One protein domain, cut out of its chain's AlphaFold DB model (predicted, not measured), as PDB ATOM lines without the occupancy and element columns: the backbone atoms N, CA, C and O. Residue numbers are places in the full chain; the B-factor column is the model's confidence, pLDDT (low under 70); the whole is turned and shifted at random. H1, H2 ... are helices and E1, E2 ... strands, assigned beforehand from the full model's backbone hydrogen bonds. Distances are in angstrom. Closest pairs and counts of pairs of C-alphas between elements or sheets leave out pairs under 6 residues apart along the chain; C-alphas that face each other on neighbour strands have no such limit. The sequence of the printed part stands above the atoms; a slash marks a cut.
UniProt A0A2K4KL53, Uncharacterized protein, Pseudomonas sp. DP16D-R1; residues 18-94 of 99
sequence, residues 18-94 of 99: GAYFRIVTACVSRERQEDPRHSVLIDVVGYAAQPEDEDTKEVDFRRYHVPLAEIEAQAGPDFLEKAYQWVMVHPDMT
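Overview. This is residues 18 to 94 of the 99 residues of an uncharacterized protein of Pseudomonas sp. DP16D-R1 (UniProt A0A2K4KL53). A long, narrow, twisted ribbon of three strands, E1, E2 and E3, has one face partly covered by helix H2, which crosses over it, while the short helix H1 follows directly on E3 and packs beside H2 on the same face. The ribbon makes the long axis, and its two ends are the turns between E1 and E2 and between E2 and E3. The printed part has 77 residues, with three named strands and then two named helices along the chain; the sheet order is E1, E2, E3, antiparallel, and the class is mixed, helices and strands. The whole is loose, with a radius of gyration of the C-alphas of 14.5 A, and spans 51 by 24 by 21 A, a rod.

Along the chain. The sheet holds E1, residues 20 to 30, 30.3 A long, E2, residues 38 to 48, 32.8 A long, and E3, residues 57 to 67, 30.4 A long. E1 begins with C-alpha 20 at (136.140, 223.273, 221.843), and E3 ends with C-alpha 67 at (150.309, 218.008, 202.554). E3 bends by 50 degrees at residue 60. H1 is residues 68 to 72. H2 is residues 79 to 88, 14.4 A long, and ends with C-alpha 88 at (138.324, 217.120, 213.746).

Arrangement. E1, E2 and E3 form a meander, each strand the antiparallel neighbour of the one before, with E1 and E3 as edge strands. E1 and E2 are a hairpin at 164 degrees between their directions; N 24 and O 43 are within hydrogen-bond range at 2.8 A, as are N 41 and O 27 at 2.8 A. E2 and E3 are a hairpin at 162 degrees, with N 40 and O 66 at 2.7 A and N 62 and O 44 at 2.9 A. H2 is on the sheet at a height of 8.6 A, giving two layers, a helix on one face of a sheet. It lies over E2, and only just not over E1, on which 2 of its C-alphas fall. It runs across the strands, only just, at 62 degrees to E2 on the local plane. The closest C-alphas of E1 and H2, those of Ile 23 and Tyr 84, are 7.1 A apart. H1 is on the same face, at a height of 7.4 A, and over none of the strands. H1 and H2 touch, their closest C-alphas being those of Ile 71 and Ala 83, 5.6 A apart. In both helices every O i to N i+4 pair is within hydrogen-bond range.

Size, cuts and confidence. The C-alphas farthest apart are those of Glu 34 and Asp 53, 51.5 A. The printed part has no cut. The link from E3 to H1 is tight and the other three are short. The mean pLDDT of the printed part is 85.3, and residues 18 to 19 and 49 to 56 are under 70.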
ATOM      1  N   GLY A  18     134.163 218.496 226.592       58.56
ATOM      2  CA  GLY A  18     133.549 219.821 226.761       58.56
ATOM      3  C   GLY A  18     134.437 220.992 226.329       58.56
ATOM      4  O   GLY A  18     133.946 222.116 226.245       58.56
ATOM      5  N   ALA A  19     135.709 220.747 226.002       69.56
ATOM      6  CA  ALA A  19     136.547 221.734 225.331       69.56
ATOM      7  C   ALA A  19     136.180 221.839 223.842       69.56
ATOM      8  O   ALA A  19     135.829 220.841 223.200       69.56
ATOM      9  N   TYR A  20     136.301 223.042 223.278       76.06
ATOM     10  CA  TYR A  20     136.140 223.273 221.843       76.06
ATOM     11  C   TYR A  20     137.431 223.827 221.243       76.06
ATOM     12  O   TYR A  20     138.143 224.613 221.869       76.06
ATOM     13  N   PHE A  21     137.741 223.415 220.018       82.25
ATOM     14  CA  PHE A  21     138.968 223.792 219.318       82.25
ATOM     15  C   PHE A  21     138.653 224.670 218.105       82.25
ATOM     16  O   PHE A  21     137.683 224.428 217.385       82.25
ATOM     17  N   ARG A  22     139.477 225.696 217.868       85.81
ATOM     18  CA  ARG A  22     139.366 226.596 216.708       85.81
ATOM     19  C   ARG A  22     140.689 226.693 215.972       85.81
ATOM     20  O   ARG A  22     141.736 226.790 216.605       85.81
ATOM     21  N   ILE A  23     140.631 226.730 214.643       91.00
ATOM     22  CA  ILE A  23     141.795 227.069 213.822       91.00
ATOM     23  C   ILE A  23     142.101 228.555 214.030       91.00
ATOM     24  O   ILE A  23     141.249 229.405 213.776       91.00
ATOM     25  N   VAL A  24     143.313 228.863 214.486       93.88
ATOM     26  CA  VAL A  24     143.798 230.242 214.671       93.88
ATOM     27  C   VAL A  24     144.713 230.685 213.539       93.88
ATOM     28  O   VAL A  24     144.831 231.875 213.260       93.88
ATOM     29  N   THR A  25     145.372 229.749 212.858       95.19
ATOM     30  CA  THR A  25     146.174 230.037 211.665       95.19
ATOM     31  C   THR A  25     146.154 228.833 210.738       95.19
ATOM     32  O   THR A  25     146.355 227.705 211.173       95.19
ATOM     33  N   ALA A  26     145.944 229.082 209.449       95.00
ATOM     34  CA  ALA A  26     146.189 228.114 208.394       95.00
ATOM     35  C   ALA A  26     147.051 228.787 207.321       95.00
ATOM     36  O   ALA A  26     146.704 229.859 206.825       95.00
ATOM     37  N   CYS A  27     148.197 228.194 206.997       96.44
ATOM     38  CA  CYS A  27     149.173 228.767 206.075       96.44
ATOM     39  C   CYS A  27     149.658 227.706 205.092       96.44
ATOM     40  O   CYS A  27     149.999 226.603 205.502       96.44
ATOM     41  N   VAL A  28     149.716 228.052 203.805       95.75
ATOM     42  CA  VAL A  28     150.272 227.187 202.761       95.75
ATOM     43  C   VAL A  28     151.681 227.664 202.422       95.75
ATOM     44  O   VAL A  28     151.867 228.797 201.976       95.75
ATOM     45  N   SER A  29     152.673 226.796 202.605       94.75
ATOM     46  CA  SER A  29     154.062 227.024 202.208       94.75
ATOM     47  C   SER A  29     154.435 226.142 201.025       94.75
ATOM     48  O   SER A  29     153.973 225.011 200.884       94.75
ATOM     49  N   ARG A  30     155.296 226.665 200.150       93.12
ATOM     50  CA  ARG A  30     155.946 225.863 199.115       93.12
ATOM     51  C   ARG A  30     157.223 225.268 199.687       93.12
ATOM     52  O   ARG A  30     158.112 226.008 200.103       93.12
ATOM     53  N   GLU A  31     157.332 223.952 199.626       89.88
ATOM     54  CA  GLU A  31     158.503 223.227 200.097       89.88
ATOM     55  C   GLU A  31     159.540 223.062 198.980       89.88
ATOM     56  O   GLU A  31     159.247 223.162 197.783       89.88
ATOM     57  N   ARG A  32     160.801 222.842 199.368       87.38
ATOM     58  CA  ARG A  32     161.886 222.580 198.405       87.38
ATOM     59  C   ARG A  32     161.787 221.179 197.792       87.38
ATOM     60  O   ARG A  32     162.304 220.965 196.696       87.38
ATOM     61  N   GLN A  33     161.166 220.242 198.506       81.25
ATOM     62  CA  GLN A  33     160.943 218.871 198.059       81.25
ATOM     63  C   GLN A  33     159.888 218.831 196.943       81.25
ATOM     64  O   GLN A  33     158.977 219.655 196.906       81.25
ATOM     65  N   GLU A  34     160.028 217.901 195.993       73.94
ATOM     66  CA  GLU A  34     159.122 217.858 194.840       73.94
ATOM     67  C   GLU A  34     157.722 217.348 195.175       73.94
ATOM     68  O   GLU A  34     156.778 217.796 194.519       73.94
ATOM     69  N   ASP A  35     157.606 216.466 196.171       80.00
ATOM     70  CA  ASP A  35     156.357 215.847 196.607       80.00
ATOM     71  C   ASP A  35     156.398 215.546 198.123       80.00
ATOM     72  O   ASP A  35     157.295 214.810 198.560       80.00
ATOM     73  N   PRO A  36     155.505 216.129 198.947       78.81
ATOM     74  CA  PRO A  36     154.511 217.142 198.595       78.81
ATOM     75  C   PRO A  36     155.156 218.516 198.363       78.81
ATOM     76  O   PRO A  36     155.929 219.018 199.177       78.81
ATOM     77  N   ARG A  37     154.811 219.160 197.241       89.00
ATOM     78  CA  ARG A  37     155.346 220.484 196.864       89.00
ATOM     79  C   ARG A  37     154.818 221.628 197.731       89.00
ATOM     80  O   ARG A  37     155.458 222.675 197.821       89.00
ATOM     81  N   HIS A  38     153.644 221.440 198.327       93.81
ATOM     82  CA  HIS A  38     153.013 222.402 199.222       93.81
ATOM     83  C   HIS A  38     152.653 221.724 200.541       93.81
ATOM     84  O   HIS A  38     151.995 220.680 200.545       93.81
ATOM     85  N   SER A  39     153.061 222.347 201.641       94.38
ATOM     86  CA  SER A  39     152.675 221.969 202.996       94.38
ATOM     87  C   SER A  39     151.673 222.983 203.531       94.38
ATOM     88  O   SER A  39     151.758 224.175 203.243       94.38
ATOM     89  N   VAL A  40     150.735 222.509 204.336       96.19
ATOM     90  CA  VAL A  40     149.804 223.324 205.105       96.19
ATOM     91  C   VAL A  40     150.206 223.231 206.567       96.19
ATOM     92  O   VAL A  40     150.328 222.137 207.118       96.19
ATOM     93  N   LEU A  41     150.438 224.382 207.182       96.19
ATOM     94  CA  LEU A  41     150.545 224.531 208.625       96.19
ATOM     95  C   LEU A  41     149.164 224.898 209.158       96.19
ATOM     96  O   LEU A  41     148.573 225.867 208.681       96.19
ATOM     97  N   ILE A  42     148.668 224.141 210.138       95.75
ATOM     98  CA  ILE A  42     147.395 224.407 210.815       95.75
ATOM     99  C   ILE A  42     147.660 224.538 212.311       95.75
ATOM    100  O   ILE A  42     148.049 223.569 212.961       95.75
ATOM    101  N   ASP A  43     147.413 225.726 212.848       94.50
ATOM    102  CA  ASP A  43     147.446 226.002 214.277       94.50
ATOM    103  C   ASP A  43     146.027 226.022 214.833       94.50
ATOM    104  O   ASP A  43     145.143 226.702 214.303       94.50
ATOM    105  N   VAL A  44     145.825 225.294 215.926       91.69
ATOM    106  CA  VAL A  44     144.534 225.114 216.580       91.69
ATOM    107  C   VAL A  44     144.677 225.432 218.061       91.69
ATOM    108  O   VAL A  44     145.601 224.950 218.715       91.69
ATOM    109  N   VAL A  45     143.748 226.218 218.596       88.50
ATOM    110  CA  VAL A  45     143.682 226.538 220.023       88.50
ATOM    111  C   VAL A  45     142.455 225.887 220.636       88.50
ATOM    112  O   VAL A  45     141.348 226.004 220.106       88.50
ATOM    113  N   GLY A  46     142.678 225.193 221.749       84.06
ATOM    114  CA  GLY A  46     141.637 224.643 222.603       84.06
ATOM    115  C   GLY A  46     141.192 225.677 223.624       84.06
ATOM    116  O   GLY A  46     142.016 226.272 224.324       84.06
ATOM    117  N   TYR A  47     139.885 225.862 223.721       78.19
ATOM    118  CA  TYR A  47     139.237 226.706 224.706       78.19
ATOM    119  C   TYR A  47     138.413 225.853 225.652       78.19
ATOM    120  O   TYR A  47     137.810 224.850 225.260       78.19
ATOM    121  N   ALA A  48     138.353 226.297 226.897       71.56
ATOM    122  CA  ALA A  48     137.502 225.686 227.890       71.56
ATOM    123  C   ALA A  48     136.882 226.728 228.821       71.56
ATOM    124  O   ALA A  48     137.492 227.757 229.117       71.56
ATOM    125  N   ALA A  49     135.663 226.428 229.266       59.50
ATOM    126  CA  ALA A  49     134.868 227.233 230.182       59.50
ATOM    127  C   ALA A  49     134.571 226.393 231.431       59.50
ATOM    128  O   ALA A  49     133.502 225.807 231.561       59.50
ATOM    129  N   GLN A  50     135.562 226.247 232.309       63.53
ATOM    130  CA  GLN A  50     135.314 225.796 233.672       63.53
ATOM    131  C   GLN A  50     136.256 226.510 234.648       63.53
ATOM    132  O   GLN A  50     137.437 226.656 234.330       63.53
ATOM    133  N   PRO A  51     135.767 226.863 235.847       56.22
ATOM    134  CA  PRO A  51     134.364 226.785 236.279       56.22
ATOM    135  C   PRO A  51     133.472 227.825 235.549       56.22
ATOM    136  O   PRO A  51     133.984 228.696 234.851       56.22
ATOM    137  N   GLU A  52     132.141 227.656 235.586       59.09
ATOM    138  CA  GLU A  52     131.148 228.409 234.771       59.09
ATOM    139  C   GLU A  52     131.176 229.942 234.974       59.09
ATOM    140  O   GLU A  52     130.565 230.696 234.218       59.09
ATOM    141  N   ASP A  53     131.880 230.387 236.007       61.91
ATOM    142  CA  ASP A  53     132.087 231.751 236.469       61.91
ATOM    143  C   ASP A  53     133.432 232.367 236.030       61.91
ATOM    144  O   ASP A  53     133.689 233.538 236.319       61.91
ATOM    145  N   GLU A  54     134.267 231.628 235.291       62.06
ATOM    146  CA  GLU A  54     135.492 232.149 234.679       62.06
ATOM    147  C   GLU A  54     135.338 232.439 233.177       62.06
ATOM    148  O   GLU A  54     134.634 231.753 232.434       62.06
ATOM    149  N   ASP A  55     136.054 233.465 232.708       64.94
ATOM    150  CA  ASP A  55     136.177 233.751 231.279       64.94
ATOM    151  C   ASP A  55     136.738 232.536 230.532       64.94
ATOM    152  O   ASP A  55     137.712 231.922 230.969       64.94
ATOM    153  N   THR A  56     136.241 232.281 229.323       68.94
ATOM    154  CA  THR A  56     136.873 231.327 228.408       68.94
ATOM    155  C   THR A  56     138.345 231.699 228.185       68.94
ATOM    156  O   THR A  56     138.654 232.790 227.693       68.94
ATOM    157  N   LYS A  57     139.264 230.791 228.529       70.50
ATOM    158  CA  LYS A  57     140.708 230.954 228.302       70.50
ATOM    159  C   LYS A  57     141.239 229.908 227.326       70.50
ATOM    160  O   LYS A  57     140.657 228.837 227.152       70.50
ATOM    161  N   GLU A  58     142.373 230.236 226.716       75.62
ATOM    162  CA  GLU A  58     143.177 229.304 225.927       75.62
ATOM    163  C   GLU A  58     143.851 228.310 226.874       75.62
ATOM    164  O   GLU A  58     144.522 228.706 227.832       75.62
ATOM    165  N   VAL A  59     143.634 227.021 226.634       76.38
ATOM    166  CA  VAL A  59     144.131 225.944 227.507       76.38
ATOM    167  C   VAL A  59     145.055 224.971 226.795       76.38
ATOM    168  O   VAL A  59     145.766 224.217 227.457       76.38
ATOM    169  N   ASP A  60     145.045 224.983 225.463       81.88
ATOM    170  CA  ASP A  60     145.865 224.106 224.638       81.88
ATOM    171  C   ASP A  60     146.184 224.771 223.296       81.88
ATOM    172  O   ASP A  60     145.368 225.518 222.752       81.88
ATOM    173  N   PHE A  61     147.359 224.475 222.756       87.56
ATOM    174  CA  PHE A  61     147.793 224.911 221.435       87.56
ATOM    175  C   PHE A  61     148.396 223.725 220.696       87.56
ATOM    176  O   PHE A  61     149.290 223.048 221.204       87.56
ATOM    177  N   ARG A  62     147.944 223.508 219.462       88.75
ATOM    178  CA  ARG A  62     148.409 222.411 218.615       88.75
ATOM    179  C   ARG A  62     148.764 222.915 217.237       88.75
ATOM    180  O   ARG A  62     148.034 223.716 216.664       88.75
ATOM    181  N   ARG A  63     149.864 222.392 216.705       93.19
ATOM    182  CA  ARG A  63     150.355 222.681 215.362       93.19
ATOM    183  C   ARG A  63     150.450 221.395 214.564       93.19
ATOM    184  O   ARG A  63     151.144 220.467 214.974       93.19
ATOM    185  N   TYR A  64     149.816 221.392 213.403       93.56
ATOM    186  CA  TYR A  64     149.876 220.308 212.436       93.56
ATOM    187  C   TYR A  64     150.598 220.764 211.174       93.56
ATOM    188  O   TYR A  64     150.489 221.919 210.760       93.56
ATOM    189  N   HIS A  65     151.319 219.831 210.562       93.81
ATOM    190  CA  HIS A  65     151.907 219.974 209.238       93.81
ATOM    191  C   HIS A  65     151.366 218.850 208.366       93.81
ATOM    192  O   HIS A  65     151.509 217.681 208.717       93.81
ATOM    193  N   VAL A  66     150.736 219.208 207.253       93.94
ATOM    194  CA  VAL A  66     150.028 218.258 206.393       93.94
ATOM    195  C   VAL A  66     150.188 218.652 204.921       93.94
ATOM    196  O   VAL A  66     150.209 219.843 204.611       93.94
ATOM    197  N   PRO A  67     150.321 217.703 203.982       95.12
ATOM    198  CA  PRO A  67     150.309 218.008 202.554       95.12
ATOM    199  C   PRO A  67     149.024 218.734 202.130       95.12
ATOM    200  O   PRO A  67     147.927 218.343 202.526       95.12
ATOM    201  N   LEU A  68     149.130 219.737 201.249       94.81
ATOM    202  CA  LEU A  68     147.949 220.455 200.733       94.81
ATOM    203  C   LEU A  68     146.913 219.514 200.101       94.81
ATOM    204  O   LEU A  68     145.715 219.707 200.290       94.81
ATOM    205  N   ALA A  69     147.375 218.462 199.423       94.31
ATOM    206  CA  ALA A  69     146.508 217.477 198.788       94.31
ATOM    207  C   ALA A  69     145.572 216.758 199.781       94.31
ATOM    208  O   ALA A  69     144.435 216.454 199.430       94.31
ATOM    209  N   GLU A  70     146.009 216.515 201.022       94.88
ATOM    210  CA  GLU A  70     145.169 215.864 202.039       94.88
ATOM    211  C   GLU A  70     144.047 216.779 202.541       94.88
ATOM    212  O   GLU A  70     142.947 216.305 202.840       94.88
ATOM    213  N   ILE A  71     144.304 218.091 202.587       95.56
ATOM    214  CA  ILE A  71     143.283 219.098 202.896       95.56
ATOM    215  C   ILE A  71     142.314 219.236 201.727       95.56
ATOM    216  O   ILE A  71     141.104 219.219 201.918       95.56
ATOM    217  N   GLU A  72     142.816 219.316 200.495       94.69
ATOM    218  CA  GLU A  72     141.970 219.451 199.306       94.69
ATOM    219  C   GLU A  72     141.039 218.249 199.089       94.69
ATOM    220  O   GLU A  72     139.935 218.439 198.564       94.69
ATOM    221  N   ALA A  73     141.458 217.060 199.537       95.69
ATOM    222  CA  ALA A  73     140.678 215.827 199.513       95.69
ATOM    223  C   ALA A  73     139.505 215.803 200.511       95.69
ATOM    224  O   ALA A  73     138.614 214.964 200.364       95.69
ATOM    225  N   GLN A  74     139.473 216.698 201.505       95.81
ATOM    226  CA  GLN A  74     138.340 216.787 202.426       95.81
ATOM    227  C   GLN A  74     137.083 217.328 201.738       95.81
ATOM    228  O   GLN A  74     137.140 218.114 200.784       95.81
ATOM    229  N   ALA A  75     135.928 216.932 202.268       93.31
ATOM    230  CA  ALA A  75     134.650 217.516 201.891       93.31
ATOM    231  C   ALA A  75     134.524 218.937 202.464       93.31
ATOM    232  O   ALA A  75     134.939 219.198 203.590       93.31
ATOM    233  N   GLY A  76     133.950 219.847 201.680       90.19
ATOM    234  CA  GLY A  76     133.728 221.234 202.083       90.19
ATOM    235  C   GLY A  76     133.799 222.200 200.892       90.19
ATOM    236  O   GLY A  76     134.484 221.906 199.904       90.19
ATOM    237  N   PRO A  77     133.090 223.338 200.952       92.50
ATOM    238  CA  PRO A  77     133.059 224.353 199.908       92.50
ATOM    239  C   PRO A  77     134.339 225.199 199.854       92.50
ATOM    240  O   PRO A  77     134.705 225.655 198.772       92.50
ATOM    241  N   ASP A  78     135.033 225.397 200.978       94.69
ATOM    242  CA  ASP A  78     136.229 226.237 201.055       94.69
ATOM    243  C   ASP A  78     137.396 225.573 201.803       94.69
ATOM    244  O   ASP A  78     137.280 224.494 202.385       94.69
ATOM    245  N   PHE A  79     138.567 226.210 201.728       94.25
ATOM    246  CA  PHE A  79     139.806 225.698 202.312       94.25
ATOM    247  C   PHE A  79     139.756 225.585 203.842       94.25
ATOM    248  O   PHE A  79     140.305 224.632 204.391       94.25
ATOM    249  N   LEU A  80     139.119 226.536 204.533       92.88
ATOM    250  CA  LEU A  80     139.080 226.538 205.996       92.88
ATOM    251  C   LEU A  80     138.140 225.455 206.521       92.88
ATOM    252  O   LEU A  80     138.492 224.779 207.485       92.88
ATOM    253  N   GLU A  81     136.999 225.236 205.867       92.44
ATOM    254  CA  GLU A  81     136.087 224.147 206.215       92.44
ATOM    255  C   GLU A  81     136.762 222.791 206.004       92.44
ATOM    256  O   GLU A  81     136.741 221.939 206.890       92.44
ATOM    257  N   LYS A  82     137.466 222.617 204.881       95.00
ATOM    258  CA  LYS A  82     138.262 221.412 204.620       95.00
ATOM    259  C   LYS A  82     139.351 221.185 205.670       95.00
ATOM    260  O   LYS A  82     139.500 220.074 206.173       95.00
ATOM    261  N   ALA A  83     140.093 222.230 206.038       94.19
ATOM    262  CA  ALA A  83     141.098 222.154 207.096       94.19
ATOM    263  C   ALA A  83     140.473 221.775 208.447       94.19
ATOM    264  O   ALA A  83     141.030 220.957 209.176       94.19
ATOM    265  N   TYR A  84     139.294 222.316 208.758       90.62
ATOM    266  CA  TYR A  84     138.559 221.991 209.975       90.62
ATOM    267  C   TYR A  84     138.114 220.527 210.008       90.62
ATOM    268  O   TYR A  84     138.356 219.841 210.999       90.62
ATOM    269  N   GLN A  85     137.543 220.020 208.912       91.12
ATOM    270  CA  GLN A  85     137.156 218.610 208.792       91.12
ATOM    271  C   GLN A  85     138.354 217.678 209.009       91.12
ATOM    272  O   GLN A  85     138.253 216.725 209.779       91.12
ATOM    273  N   TRP A  86     139.507 217.993 208.406       93.38
ATOM    274  CA  TRP A  86     140.736 217.218 208.602       93.38
ATOM    275  C   TRP A  86     141.197 217.214 210.069       93.38
ATOM    276  O   TRP A  86     141.552 216.167 210.604       93.38
ATOM    277  N   VAL A  87     141.161 218.369 210.745       91.06
ATOM    278  CA  VAL A  87     141.550 218.476 212.161       91.06
ATOM    279  C   VAL A  87     140.627 217.640 213.047       91.06
ATOM    280  O   VAL A  87     141.109 216.899 213.902       91.06
ATOM    281  N   MET A  88     139.310 217.739 212.854       83.56
ATOM    282  CA  MET A  88     138.324 217.120 213.746       83.56
ATOM    283  C   MET A  88     138.304 215.587 213.683       83.56
ATOM    284  O   MET A  88     137.850 214.956 214.635       83.56
ATOM    285  N   VAL A  89     138.819 214.977 212.609       86.88
ATOM    286  CA  VAL A  89     138.961 213.512 212.510       86.88
ATOM    287  C   VAL A  89     140.274 212.983 213.098       86.88
ATOM    288  O   VAL A  89     140.449 211.768 213.199       86.88
ATOM    289  N   HIS A  90     141.205 213.860 213.490       82.88
ATOM    290  CA  HIS A  90     142.472 213.441 214.081       82.88
ATOM    291  C   HIS A  90     142.230 212.786 215.457       82.88
ATOM    292  O   HIS A  90     141.433 213.311 216.239       82.88
ATOM    293  N   PRO A  91     142.929 211.685 215.816       79.00
ATOM    294  CA  PRO A  91     142.740 211.007 217.104       79.00
ATOM    295  C   PRO A  91     142.851 211.938 218.312       79.00
ATOM    296  O   PRO A  91     142.122 211.778 219.290       79.00
ATOM    297  N   ASP A  92     143.702 212.956 218.216       73.44
ATOM    298  CA  ASP A  92     143.917 213.924 219.289       73.44
ATOM    299  C   ASP A  92     142.687 214.813 219.553       73.44
ATOM    300  O   ASP A  92     142.598 215.427 220.615       73.44
ATOM    301  N   MET A  93     141.737 214.896 218.617       75.25
ATOM    302  CA  MET A  93     140.475 215.632 218.769       75.25
ATOM    303  C   MET A  93     139.339 214.765 219.325       75.25
ATOM    304  O   MET A  93     138.222 215.247 219.497       75.25
ATOM    305  N   THR A  94     139.603 213.500 219.664       74.31
ATOM    306  CA  THR A  94     138.585 212.596 220.218       74.31
ATOM    307  C   THR A  94     138.031 213.136 221.537       74.31
ATOM    308  O   THR A  94     138.735 213.187 222.540       74.31
TER     309      THR A  94